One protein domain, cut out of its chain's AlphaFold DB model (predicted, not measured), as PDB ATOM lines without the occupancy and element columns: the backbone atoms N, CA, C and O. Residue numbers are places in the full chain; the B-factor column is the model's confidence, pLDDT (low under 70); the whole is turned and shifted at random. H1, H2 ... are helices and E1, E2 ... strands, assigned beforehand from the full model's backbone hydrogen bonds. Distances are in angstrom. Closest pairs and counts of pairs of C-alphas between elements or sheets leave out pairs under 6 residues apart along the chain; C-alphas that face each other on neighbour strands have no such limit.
ATOM      1  N   VAL A 216     113.795 130.826 129.021       82.50
ATOM      2  CA  VAL A 216     113.748 132.156 129.646       82.50
ATOM      3  C   VAL A 216     112.388 132.424 130.268       82.50
ATOM      4  O   VAL A 216     111.350 132.278 129.626       82.50
ATOM      5  N   ILE A 217     112.397 132.897 131.512       85.75
ATOM      6  CA  ILE A 217     111.199 133.317 132.242       85.75
ATOM      7  C   ILE A 217     111.150 134.841 132.277       85.75
ATOM      8  O   ILE A 217     112.069 135.470 132.798       85.75
ATOM      9  N   ALA A 218     110.073 135.446 131.777       88.00
ATOM     10  CA  ALA A 218     109.806 136.867 131.993       88.00
ATOM     11  C   ALA A 218     109.356 137.113 133.441       88.00
ATOM     12  O   ALA A 218     108.551 136.351 133.979       88.00
ATOM     13  N   LEU A 219     109.855 138.179 134.069       88.56
ATOM     14  CA  LEU A 219     109.562 138.488 135.469       88.56
ATOM     15  C   LEU A 219     108.914 139.872 135.639       88.56
ATOM     16  O   LEU A 219     109.044 140.730 134.763       88.56
ATOM     17  N   PRO A 220     108.231 140.125 136.771       85.25
ATOM     18  CA  PRO A 220     107.723 141.451 137.110       85.25
ATOM     19  C   PRO A 220     108.833 142.507 137.175       85.25
ATOM     20  O   PRO A 220     109.988 142.195 137.455       85.25
ATOM     21  N   GLN A 221     108.470 143.778 136.990       78.56
ATOM     22  CA  GLN A 221     109.435 144.881 136.884       78.56
ATOM     23  C   GLN A 221     110.360 145.038 138.104       78.56
ATOM     24  O   GLN A 221     111.524 145.397 137.955       78.56
ATOM     25  N   ASP A 222     109.849 144.718 139.292       78.31
ATOM     26  CA  ASP A 222     110.575 144.816 140.561       78.31
ATOM     27  C   ASP A 222     111.353 143.525 140.906       78.31
ATOM     28  O   ASP A 222     111.830 143.364 142.034       78.31
ATOM     29  N   ALA A 223     111.449 142.563 139.979       84.94
ATOM     30  CA  ALA A 223     112.111 141.294 140.241       84.94
ATOM     31  C   ALA A 223     113.625 141.475 140.454       84.94
ATOM     32  O   ALA A 223     114.290 142.193 139.706       84.94
ATOM     33  N   PRO A 224     114.229 140.758 141.418       81.19
ATOM     34  CA  PRO A 224     115.661 140.863 141.697       81.19
ATOM     35  C   PRO A 224     116.524 140.034 140.722       81.19
ATOM     36  O   PRO A 224     117.696 139.770 141.007       81.19
ATOM     37  N   TYR A 225     115.951 139.591 139.601       84.81
ATOM     38  CA  TYR A 225     116.567 138.753 138.571       84.81
ATOM     39  C   TYR A 225     116.344 139.393 137.206       84.81
ATOM     40  O   TYR A 225     115.263 139.915 136.935       84.81
ATOM     41  N   GLY A 226     117.372 139.375 136.366       86.75
ATOM     42  CA  GLY A 226     117.252 139.937 135.034       86.75
ATOM     43  C   GLY A 226     118.572 140.162 134.340       86.75
ATOM     44  O   GLY A 226     119.638 140.226 134.968       86.75
ATOM     45  N   GLY A 227     118.447 140.369 133.040       88.69
ATOM     46  CA  GLY A 227     119.507 140.843 132.178       88.69
ATOM     47  C   GLY A 227     119.567 142.364 132.118       88.69
ATOM     48  O   GLY A 227     118.848 143.090 132.815       88.69
ATOM     49  N   ILE A 228     120.446 142.832 131.245       90.62
ATOM     50  CA  ILE A 228     120.457 144.210 130.781       90.62
ATOM     51  C   ILE A 228     120.476 144.222 129.257       90.62
ATOM     52  O   ILE A 228     120.969 143.283 128.634       90.62
ATOM     53  N   GLU A 229     119.996 145.311 128.683       89.00
ATOM     54  CA  GLU A 229     120.108 145.616 127.261       89.00
ATOM     55  C   GLU A 229     120.914 146.895 127.073       89.00
ATOM     56  O   GLU A 229     120.782 147.841 127.859       89.00
ATOM     57  N   LEU A 230     121.744 146.913 126.029       90.06
ATOM     58  CA  LEU A 230     122.487 148.090 125.598       90.06
ATOM     59  C   LEU A 230     121.888 148.628 124.301       90.06
ATOM     60  O   LEU A 230     121.592 147.854 123.398       90.06
ATOM     61  N   THR A 231     121.740 149.946 124.198       89.69
ATOM     62  CA  THR A 231     121.385 150.608 122.938       89.69
ATOM     63  C   THR A 231     122.634 151.072 122.189       89.69
ATOM     64  O   THR A 231     123.730 151.164 122.754       89.69
ATOM     65  N   ASP A 232     122.443 151.453 120.926       88.00
ATOM     66  CA  ASP A 232     123.493 152.025 120.074       88.00
ATOM     67  C   ASP A 232     124.093 153.331 120.618       88.00
ATOM     68  O   ASP A 232     125.190 153.719 120.224       88.00
ATOM     69  N   ASP A 233     123.423 153.978 121.575       90.56
ATOM     70  CA  ASP A 233     123.906 155.195 122.235       90.56
ATOM     71  C   ASP A 233     125.023 154.927 123.256       90.56
ATOM     72  O   ASP A 233     125.631 155.867 123.780       90.56
ATOM     73  N   CYS A 234     125.296 153.663 123.599       91.62
ATOM     74  CA  CYS A 234     126.377 153.328 124.518       91.62
ATOM     75  C   CYS A 234     127.715 153.838 123.955       91.62
ATOM     76  O   CYS A 234     128.022 153.695 122.784       91.62
ATOM     77  N   THR A 235     128.560 154.461 124.771       91.25
ATOM     78  CA  THR A 235     129.895 154.893 124.305       91.25
ATOM     79  C   THR A 235     131.007 154.034 124.890       91.25
ATOM     80  O   THR A 235     132.155 154.471 124.919       91.25
ATOM     81  N   LEU A 236     130.655 152.884 125.479       90.75
ATOM     82  CA  LEU A 236     131.561 152.006 126.224       90.75
ATOM     83  C   LEU A 236     132.450 152.770 127.228       90.75
ATOM     84  O   LEU A 236     133.607 152.429 127.443       90.75
ATOM     85  N   CYS A 237     131.911 153.806 127.889       92.19
ATOM     86  CA  CYS A 237     132.672 154.605 128.862       92.19
ATOM     87  C   CYS A 237     132.980 153.860 130.173       92.19
ATOM     88  O   CYS A 237     133.689 154.389 131.024       92.19
ATOM     89  N   GLN A 238     132.400 152.666 130.352       91.12
ATOM     90  CA  GLN A 238     132.581 151.769 131.499       91.12
ATOM     91  C   GLN A 238     132.201 152.363 132.868       91.12
ATOM     92  O   GLN A 238     132.460 151.749 133.893       91.12
ATOM     93  N   ALA A 239     131.506 153.504 132.941       93.75
ATOM     94  CA  ALA A 239     131.033 154.043 134.223       93.75
ATOM     95  C   ALA A 239     130.130 153.050 134.991       93.75
ATOM     96  O   ALA A 239     130.159 152.997 136.219       93.75
ATOM     97  N   CYS A 240     129.361 152.234 134.265       94.88
ATOM     98  CA  CYS A 240     128.484 151.206 134.819       94.88
ATOM     99  C   CYS A 240     129.228 150.051 135.514       94.88
ATOM    100  O   CYS A 240     128.668 149.468 136.441       94.88
ATOM    101  N   THR A 241     130.465 149.736 135.115       93.81
ATOM    102  CA  THR A 241     131.258 148.668 135.749       93.81
ATOM    103  C   THR A 241     131.709 149.100 137.143       93.81
ATOM    104  O   THR A 241     131.595 148.337 138.097       93.81
ATOM    105  N   TRP A 242     132.104 150.369 137.295       92.50
ATOM    106  CA  TRP A 242     132.561 150.945 138.564       92.50
ATOM    107  C   TRP A 242     131.485 151.025 139.648       92.50
ATOM    108  O   TRP A 242     131.803 150.937 140.831       92.50
ATOM    109  N   VAL A 243     130.220 151.215 139.266       94.25
ATOM    110  CA  VAL A 243     129.102 151.319 140.222       94.25
ATOM    111  C   VAL A 243     128.418 149.980 140.497       94.25
ATOM    112  O   VAL A 243     127.493 149.937 141.307       94.25
ATOM    113  N   CYS A 244     128.818 148.896 139.825       89.94
ATOM    114  CA  CYS A 244     128.185 147.592 139.985       89.94
ATOM    115  C   CYS A 244     128.616 146.943 141.316       89.94
ATOM    116  O   CYS A 244     129.762 146.518 141.441       89.94
ATOM    117  N   PRO A 245     127.723 146.792 142.311       86.12
ATOM    118  CA  PRO A 245     128.110 146.304 143.637       86.12
ATOM    119  C   PRO A 245     128.456 144.808 143.660       86.12
ATOM    120  O   PRO A 245     129.053 144.326 144.622       86.12
ATOM    121  N   THR A 246     128.046 144.063 142.631       82.12
ATOM    122  CA  THR A 246     128.233 142.611 142.514       82.12
ATOM    123  C   THR A 246     129.225 142.219 141.425       82.12
ATOM    124  O   THR A 246     129.436 141.029 141.219       82.12
ATOM    125  N   ASN A 247     129.832 143.191 140.729       87.75
ATOM    126  CA  ASN A 247     130.681 142.962 139.555       87.75
ATOM    127  C   ASN A 247     130.004 142.121 138.456       87.75
ATOM    128  O   ASN A 247     130.667 141.396 137.723       87.75
ATOM    129  N   ALA A 248     128.680 142.236 138.317       87.31
ATOM    130  CA  ALA A 248     127.938 141.620 137.219       87.31
ATOM    131  C   ALA A 248     128.282 142.224 135.850       87.31
ATOM    132  O   ALA A 248     127.973 141.619 134.831       87.31
ATOM    133  N   LEU A 249     128.879 143.419 135.835       90.81
ATOM    134  CA  LEU A 249     129.362 144.122 134.653       90.81
ATOM    135  C   LEU A 249     130.857 144.378 134.771       90.81
ATOM    136  O   LEU A 249     131.297 145.033 135.717       90.81
ATOM    137  N   ILE A 250     131.616 143.920 133.784       89.56
ATOM    138  CA  ILE A 250     133.068 144.079 133.705       89.56
ATOM    139  C   ILE A 250     133.413 144.593 132.301       89.56
ATOM    140  O   ILE A 250     132.679 144.359 131.347       89.56
ATOM    141  N   GLY A 251     134.491 145.363 132.155       88.25
ATOM    142  CA  GLY A 251     134.983 145.724 130.823       88.25
ATOM    143  C   GLY A 251     135.576 144.495 130.136       88.25
ATOM    144  O   GLY A 251     136.370 143.797 130.763       88.25
ATOM    145  N   ALA A 252     135.214 144.246 128.876       84.75
ATOM    146  CA  ALA A 252     135.775 143.127 128.124       84.75
ATOM    147  C   ALA A 252     137.296 143.286 127.957       84.75
ATOM    148  O   ALA A 252     137.791 144.395 127.726       84.75
ATOM    149  N   GLU A 253     138.048 142.184 128.040       77.94
ATOM    150  CA  GLU A 253     139.524 142.202 127.983       77.94
ATOM    151  C   GLU A 253     140.070 142.780 126.670       77.94
ATOM    152  O   GLU A 253     141.131 143.404 126.643       77.94
ATOM    153  N   ASN A 254     139.326 142.617 125.575       75.06
ATOM    154  CA  ASN A 254     139.665 143.159 124.259       75.06
ATOM    155  C   ASN A 254     139.417 144.679 124.134       75.06
ATOM    156  O   ASN A 254     139.713 145.260 123.090       75.06
ATOM    157  N   GLY A 255     138.859 145.321 125.169       70.25
ATOM    158  CA  GLY A 255     138.536 146.748 125.200       70.25
ATOM    159  C   GLY A 255     137.352 147.165 124.320       70.25
ATOM    160  O   GLY A 255     137.069 148.357 124.225       70.25
ATOM    161  N   ALA A 256     136.657 146.215 123.688       74.81
ATOM    162  CA  ALA A 256     135.630 146.454 122.674       74.81
ATOM    163  C   ALA A 256     134.228 145.981 123.108       74.81
ATOM    164  O   ALA A 256     133.413 145.604 122.269       74.81
ATOM    165  N   GLY A 257     133.934 145.996 124.411       83.94
ATOM    166  CA  GLY A 257     132.633 145.579 124.935       83.94
ATOM    167  C   GLY A 257     132.536 145.611 126.458       83.94
ATOM    168  O   GLY A 257     133.449 146.067 127.159       83.94
ATOM    169  N   LEU A 258     131.408 145.121 126.962       88.88
ATOM    170  CA  LEU A 258     131.161 144.869 128.380       88.88
ATOM    171  C   LEU A 258     130.831 143.394 128.573       88.88
ATOM    172  O   LEU A 258     129.891 142.906 127.966       88.88
ATOM    173  N   ASP A 259     131.529 142.700 129.456       89.06
ATOM    174  CA  ASP A 259     131.152 141.345 129.838       89.06
ATOM    175  C   ASP A 259     130.112 141.407 130.959       89.06
ATOM    176  O   ASP A 259     130.312 142.048 131.996       89.06
ATOM    177  N   PHE A 260     128.979 140.747 130.731       88.56
ATOM    178  CA  PHE A 260     127.863 140.698 131.661       88.56
ATOM    179  C   PHE A 260     127.609 139.276 132.145       88.56
ATOM    180  O   PHE A 260     127.399 138.358 131.353       88.56
ATOM    181  N   VAL A 261     127.575 139.100 133.463       84.50
ATOM    182  CA  VAL A 261     127.216 137.834 134.102       84.50
ATOM    183  C   VAL A 261     125.845 137.992 134.733       84.50
ATOM    184  O   VAL A 261     125.710 138.527 135.838       84.50
ATOM    185  N   GLU A 262     124.820 137.482 134.045       83.62
ATOM    186  CA  GLU A 262     123.441 137.547 134.529       83.62
ATOM    187  C   GLU A 262     123.342 136.986 135.939       83.62
ATOM    188  O   GLU A 262     122.725 137.627 136.773       83.62
ATOM    189  N   ALA A 263     124.026 135.881 136.255       76.44
ATOM    190  CA  ALA A 263     123.979 135.234 137.566       76.44
ATOM    191  C   ALA A 263     124.352 136.148 138.758       76.44
ATOM    192  O   ALA A 263     123.910 135.895 139.880       76.44
ATOM    193  N   ASP A 264     125.114 137.216 138.514       80.00
ATOM    194  CA  ASP A 264     125.561 138.169 139.533       80.00
ATOM    195  C   ASP A 264     124.756 139.475 139.529       80.00
ATOM    196  O   ASP A 264     124.835 140.268 140.472       80.00
ATOM    197  N   CYS A 265     123.941 139.715 138.499       84.38
ATOM    198  CA  CYS A 265     123.160 140.938 138.372       84.38
ATOM    199  C   CYS A 265     121.972 140.949 139.327       84.38
ATOM    200  O   CYS A 265     121.068 140.127 139.235       84.38
ATOM    201  N   MET A 266     121.908 141.941 140.204       83.38
ATOM    202  CA  MET A 266     120.830 142.048 141.177       83.38
ATOM    203  C   MET A 266     119.711 143.021 140.782       83.38
ATOM    204  O   MET A 266     118.956 143.425 141.652       83.38
ATOM    205  N   GLN A 267     119.656 143.473 139.524       87.19
ATOM    206  CA  GLN A 267     118.643 144.427 139.039       87.19
ATOM    207  C   GLN A 267     118.524 145.720 139.884       87.19
ATOM    208  O   GLN A 267     117.477 146.349 139.947       87.19
ATOM    209  N   CYS A 268     119.616 146.168 140.525       87.44
ATOM    210  CA  CYS A 268     119.596 147.352 141.405       87.44
ATOM    211  C   CYS A 268     119.479 148.703 140.678       87.44
ATOM    212  O   CYS A 268     119.329 149.731 141.328       87.44
ATOM    213  N   GLY A 269     119.630 148.730 139.350       91.06
ATOM    214  CA  GLY A 269     119.497 149.951 138.545       91.06
ATOM    215  C   GLY A 269     120.643 150.965 138.644       91.06
ATOM    216  O   GLY A 269     120.598 151.977 137.950       91.06
ATOM    217  N   LEU A 270     121.704 150.710 139.422       92.38
ATOM    218  CA  LEU A 270     122.852 151.629 139.518       92.38
ATOM    219  C   LEU A 270     123.572 151.836 138.174       92.38
ATOM    220  O   LEU A 270     124.031 152.934 137.873       92.38
ATOM    221  N   CYS A 271     123.642 150.798 137.334       94.62
ATOM    222  CA  CYS A 271     124.197 150.913 135.984       94.62
ATOM    223  C   CYS A 271     123.367 151.850 135.091       94.62
ATOM    224  O   CYS A 271     123.939 152.611 134.313       94.62
ATOM    225  N   VAL A 272     122.039 151.837 135.239       95.19
ATOM    226  CA  VAL A 272     121.129 152.726 134.508       95.19
ATOM    227  C   VAL A 272     121.306 154.163 134.985       95.19
ATOM    228  O   VAL A 272     121.468 155.060 134.164       95.19
ATOM    229  N   SER A 273     121.350 154.389 136.301       95.56
ATOM    230  CA  SER A 273     121.425 155.742 136.863       95.56
ATOM    231  C   SER A 273     122.736 156.470 136.553       95.56
ATOM    232  O   SER A 273     122.735 157.692 136.418       95.56
ATOM    233  N   VAL A 274     123.853 155.747 136.409       96.69
ATOM    234  CA  VAL A 274     125.152 156.347 136.059       96.69
ATOM    235  C   VAL A 274     125.330 156.568 134.548       96.69
ATOM    236  O   VAL A 274     126.239 157.291 134.129       96.69
ATOM    237  N   CYS A 275     124.496 155.947 133.707       96.19
ATOM    238  CA  CYS A 275     124.643 156.006 132.256       96.19
ATOM    239  C   CYS A 275     124.209 157.374 131.710       96.19
ATOM    240  O   CYS A 275     123.023 157.660 131.576       96.19
ATOM    241  N   ARG A 276     125.172 158.219 131.319       95.62
ATOM    242  CA  ARG A 276     124.880 159.567 130.790       95.62
ATOM    243  C   ARG A 276     124.148 159.557 129.448       95.62
ATOM    244  O   ARG A 276     123.514 160.547 129.100       95.62
ATOM    245  N   GLN A 277     124.265 158.465 128.702       95.69
ATOM    246  CA  GLN A 277     123.625 158.274 127.405       95.69
ATOM    247  C   GLN A 277     122.243 157.627 127.519       95.69
ATOM    248  O   GLN A 277     121.558 157.504 126.515       95.69
ATOM    249  N   ASN A 278     121.821 157.217 128.725       94.19
ATOM    250  CA  ASN A 278     120.605 156.422 128.938       94.19
ATOM    251  C   ASN A 278     120.560 155.145 128.074       94.19
ATOM    252  O   ASN A 278     119.494 154.690 127.670       94.19
ATOM    253  N   ALA A 279     121.731 154.570 127.800       94.69
ATOM    254  CA  ALA A 279     121.905 153.456 126.878       94.69
ATOM    255  C   ALA A 279     121.737 152.074 127.527       94.69
ATOM    256  O   ALA A 279     121.924 151.070 126.854       94.69
ATOM    257  N   ILE A 280     121.439 152.004 128.829       93.75
ATOM    258  CA  ILE A 280     121.290 150.744 129.569       93.75
ATOM    259  C   ILE A 280     119.837 150.597 130.008       93.75
ATOM    260  O   ILE A 280     119.300 151.488 130.669       93.75
ATOM    261  N   ARG A 281     119.224 149.455 129.696       92.31
ATOM    262  CA  ARG A 281     117.898 149.066 130.190       92.31
ATOM    263  C   ARG A 281     117.995 147.810 131.042       92.31
ATOM    264  O   ARG A 281     118.795 146.924 130.760       92.31
ATOM    265  N   LEU A 282     117.191 147.756 132.099       91.62
ATOM    266  CA  LEU A 282     116.995 146.547 132.891       91.62
ATOM    267  C   LEU A 282     115.943 145.669 132.215       91.62
ATOM    268  O   LEU A 282     114.897 146.180 131.816       91.62
ATOM    269  N   VAL A 283     116.214 144.368 132.131       91.19
ATOM    270  CA  VAL A 283     115.296 143.378 131.558       91.19
ATOM    271  C   VAL A 283     114.994 142.327 132.624       91.19
ATOM    272  O   VAL A 283     115.788 141.399 132.798       91.19
ATOM    273  N   PRO A 284     113.885 142.469 133.369       90.00
ATOM    274  CA  PRO A 284     113.474 141.513 134.390       90.00
ATOM    275  C   PRO A 284     113.143 140.158 133.760       90.00
ATOM    276  O   PRO A 284     112.110 139.973 133.111       90.00
ATOM    277  N   ARG A 285     114.054 139.203 133.929       88.06
ATOM    278  CA  ARG A 285     113.947 137.845 133.395       88.06
ATOM    279  C   ARG A 285     114.819 136.877 134.188       88.06
ATOM    280  O   ARG A 285     115.644 137.295 134.998       88.06
ATOM    281  N   LEU A 286     114.642 135.587 133.964       84.69
ATOM    282  CA  LEU A 286     115.585 134.577 134.422       84.69
ATOM    283  C   LEU A 286     115.894 133.628 133.273       84.69
ATOM    284  O   LEU A 286     115.004 132.922 132.804       84.69
ATOM    285  N   GLU A 287     117.153 133.610 132.855       81.19
ATOM    286  CA  GLU A 287     117.699 132.544 132.017       81.19
ATOM    287  C   GLU A 287     117.801 131.242 132.830       81.19
ATOM    288  O   GLU A 287     118.412 131.223 133.903       81.19
ATOM    289  N   LEU A 288     117.205 130.155 132.341       78.06
ATOM    290  CA  LEU A 288     117.232 128.836 132.985       78.06
ATOM    291  C   LEU A 288     118.428 127.989 132.554       78.06
ATOM    292  O   LEU A 288     118.806 127.057 133.269       78.06
ATOM    293  N   SER A 289     119.064 128.347 131.438       71.38
ATOM    294  CA  SER A 289     120.269 127.688 130.957       71.38
ATOM    295  C   SER A 289     121.346 127.634 132.061       71.38
ATOM    296  O   SER A 289     121.767 128.674 132.573       71.38
ATOM    297  N   PRO A 290     121.867 126.442 132.418       56.47
ATOM    298  CA  PRO A 290     122.827 126.271 133.520       56.47
ATOM    299  C   PRO A 290     124.223 126.839 133.211       56.47
ATOM    300  O   PRO A 290     125.125 126.819 134.052       56.47
ATOM    301  N   HIS A 291     124.425 127.337 131.993       57.59
ATOM    302  CA  HIS A 291     125.692 127.862 131.528       57.59
ATOM    303  C   HIS A 291     125.874 129.278 132.074       57.59
ATOM    304  O   HIS A 291     125.283 130.239 131.589       57.59
ATOM    305  N   ARG A 292     126.732 129.411 133.092       56.88
ATOM    306  CA  ARG A 292     127.193 130.697 133.633       56.88
ATOM    307  C   ARG A 292     128.135 131.372 132.627       56.88
ATOM    308  O   ARG A 292     129.328 131.508 132.887       56.88
ATOM    309  N   MET A 293     127.631 131.715 131.450       59.75
ATOM    310  CA  MET A 293     128.423 132.366 130.418       59.75
ATOM    311  C   MET A 293     128.347 133.868 130.631       59.75
ATOM    312  O   MET A 293     127.263 134.448 130.674       59.75
ATOM    313  N   ALA A 294     129.516 134.483 130.803       61.06
ATOM    314  CA  ALA A 294     129.627 135.911 130.602       61.06
ATOM    315  C   ALA A 294     129.253 136.182 129.145       61.06
ATOM    316  O   ALA A 294     129.819 135.583 128.228       61.06
ATOM    317  N   VAL A 295     128.261 137.036 128.951       73.69
ATOM    318  CA  VAL A 295     127.852 137.467 127.625       73.69
ATOM    319  C   VAL A 295     128.584 138.764 127.339       73.69
ATOM    320  O   VAL A 295     128.459 139.721 128.106       73.69
ATOM    321  N   SER A 296     129.371 138.785 126.264       74.12
ATOM    322  CA  SER A 296     130.026 140.013 125.832       74.12
ATOM    323  C   SER A 296     129.006 140.880 125.103       74.12
ATOM    324  O   SER A 296     128.457 140.497 124.074       74.12
ATOM    325  N   LEU A 297     128.708 142.032 125.685       76.12
ATOM    326  CA  LEU A 297     127.781 143.021 125.172       76.12
ATOM    327  C   LEU A 297     128.560 143.998 124.286       76.12
ATOM    328  O   LEU A 297     129.354 144.812 124.771       76.12
ATOM    329  N   THR A 298     128.313 143.912 122.983       71.69
ATOM    330  CA  THR A 298     128.798 144.853 121.968       71.69
ATOM    331  C   THR A 298     127.606 145.579 121.338       71.69
ATOM    332  O   THR A 298     126.458 145.167 121.496       71.69
TER     333      THR A 298
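What this domain is: This is residues 216 to 298 of the 420 residues of the protein "Pyruvate:ferredoxin oxidoreductase" of Phaeobacter piscinae (UniProt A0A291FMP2). There is little regular structure: a loop-rich body holds three small antiparallel sheets, E3-E4-E7, E2-E5 and E1-E6, and two short touching helices, H1 and H2; E5 runs on into E6 at 77 degrees, with E1-E6 at one end. The 83 printed residues, under half in named elements, have two helices and seven strands, mixed in class, in the order E1 E2 H1 E3 E4 H2 E5 E6 E7. The whole is compact, with radius of gyration of the C-alphas 12.0 A and spans 30 by 24 by 23 A.

Where its parts are: E3 is residues 249 to 251, E4 258 to 260, E7 295 to 297, E2 227 to 230 (10.2 A), E5 280 to 283 (9.7 A), E1 216 to 218, E6 285 to 287, H1 239 to 242, H2 270 to 274. C-alpha 216 is at (113.748, 132.156, 129.646), C-alpha 297 at (127.781, 143.021, 125.172).

How they stand to each other: Within hydrogen-bond range are N 250 and O 259 of hairpin E3 and E4, 2.9 A; N 297 and O 258 of E7 and E4, 2.7 A; N 229 and O 281 of E2 and E5, 2.9 A; N 217 and O 286 of E1 and E6, 2.9 A. H1 and H2 touch, closest C-alphas Cys 240 and Cys 271, 4.5 A. H2's O i to N i+4 pair is within range; H1 is too short for one.

The domain as a whole: The farthest C-alphas, Pro 220 and Asn 254, are 34.5 A apart. The printed part has no cut and no long link; residues 290 to 294 have pLDDT under 70.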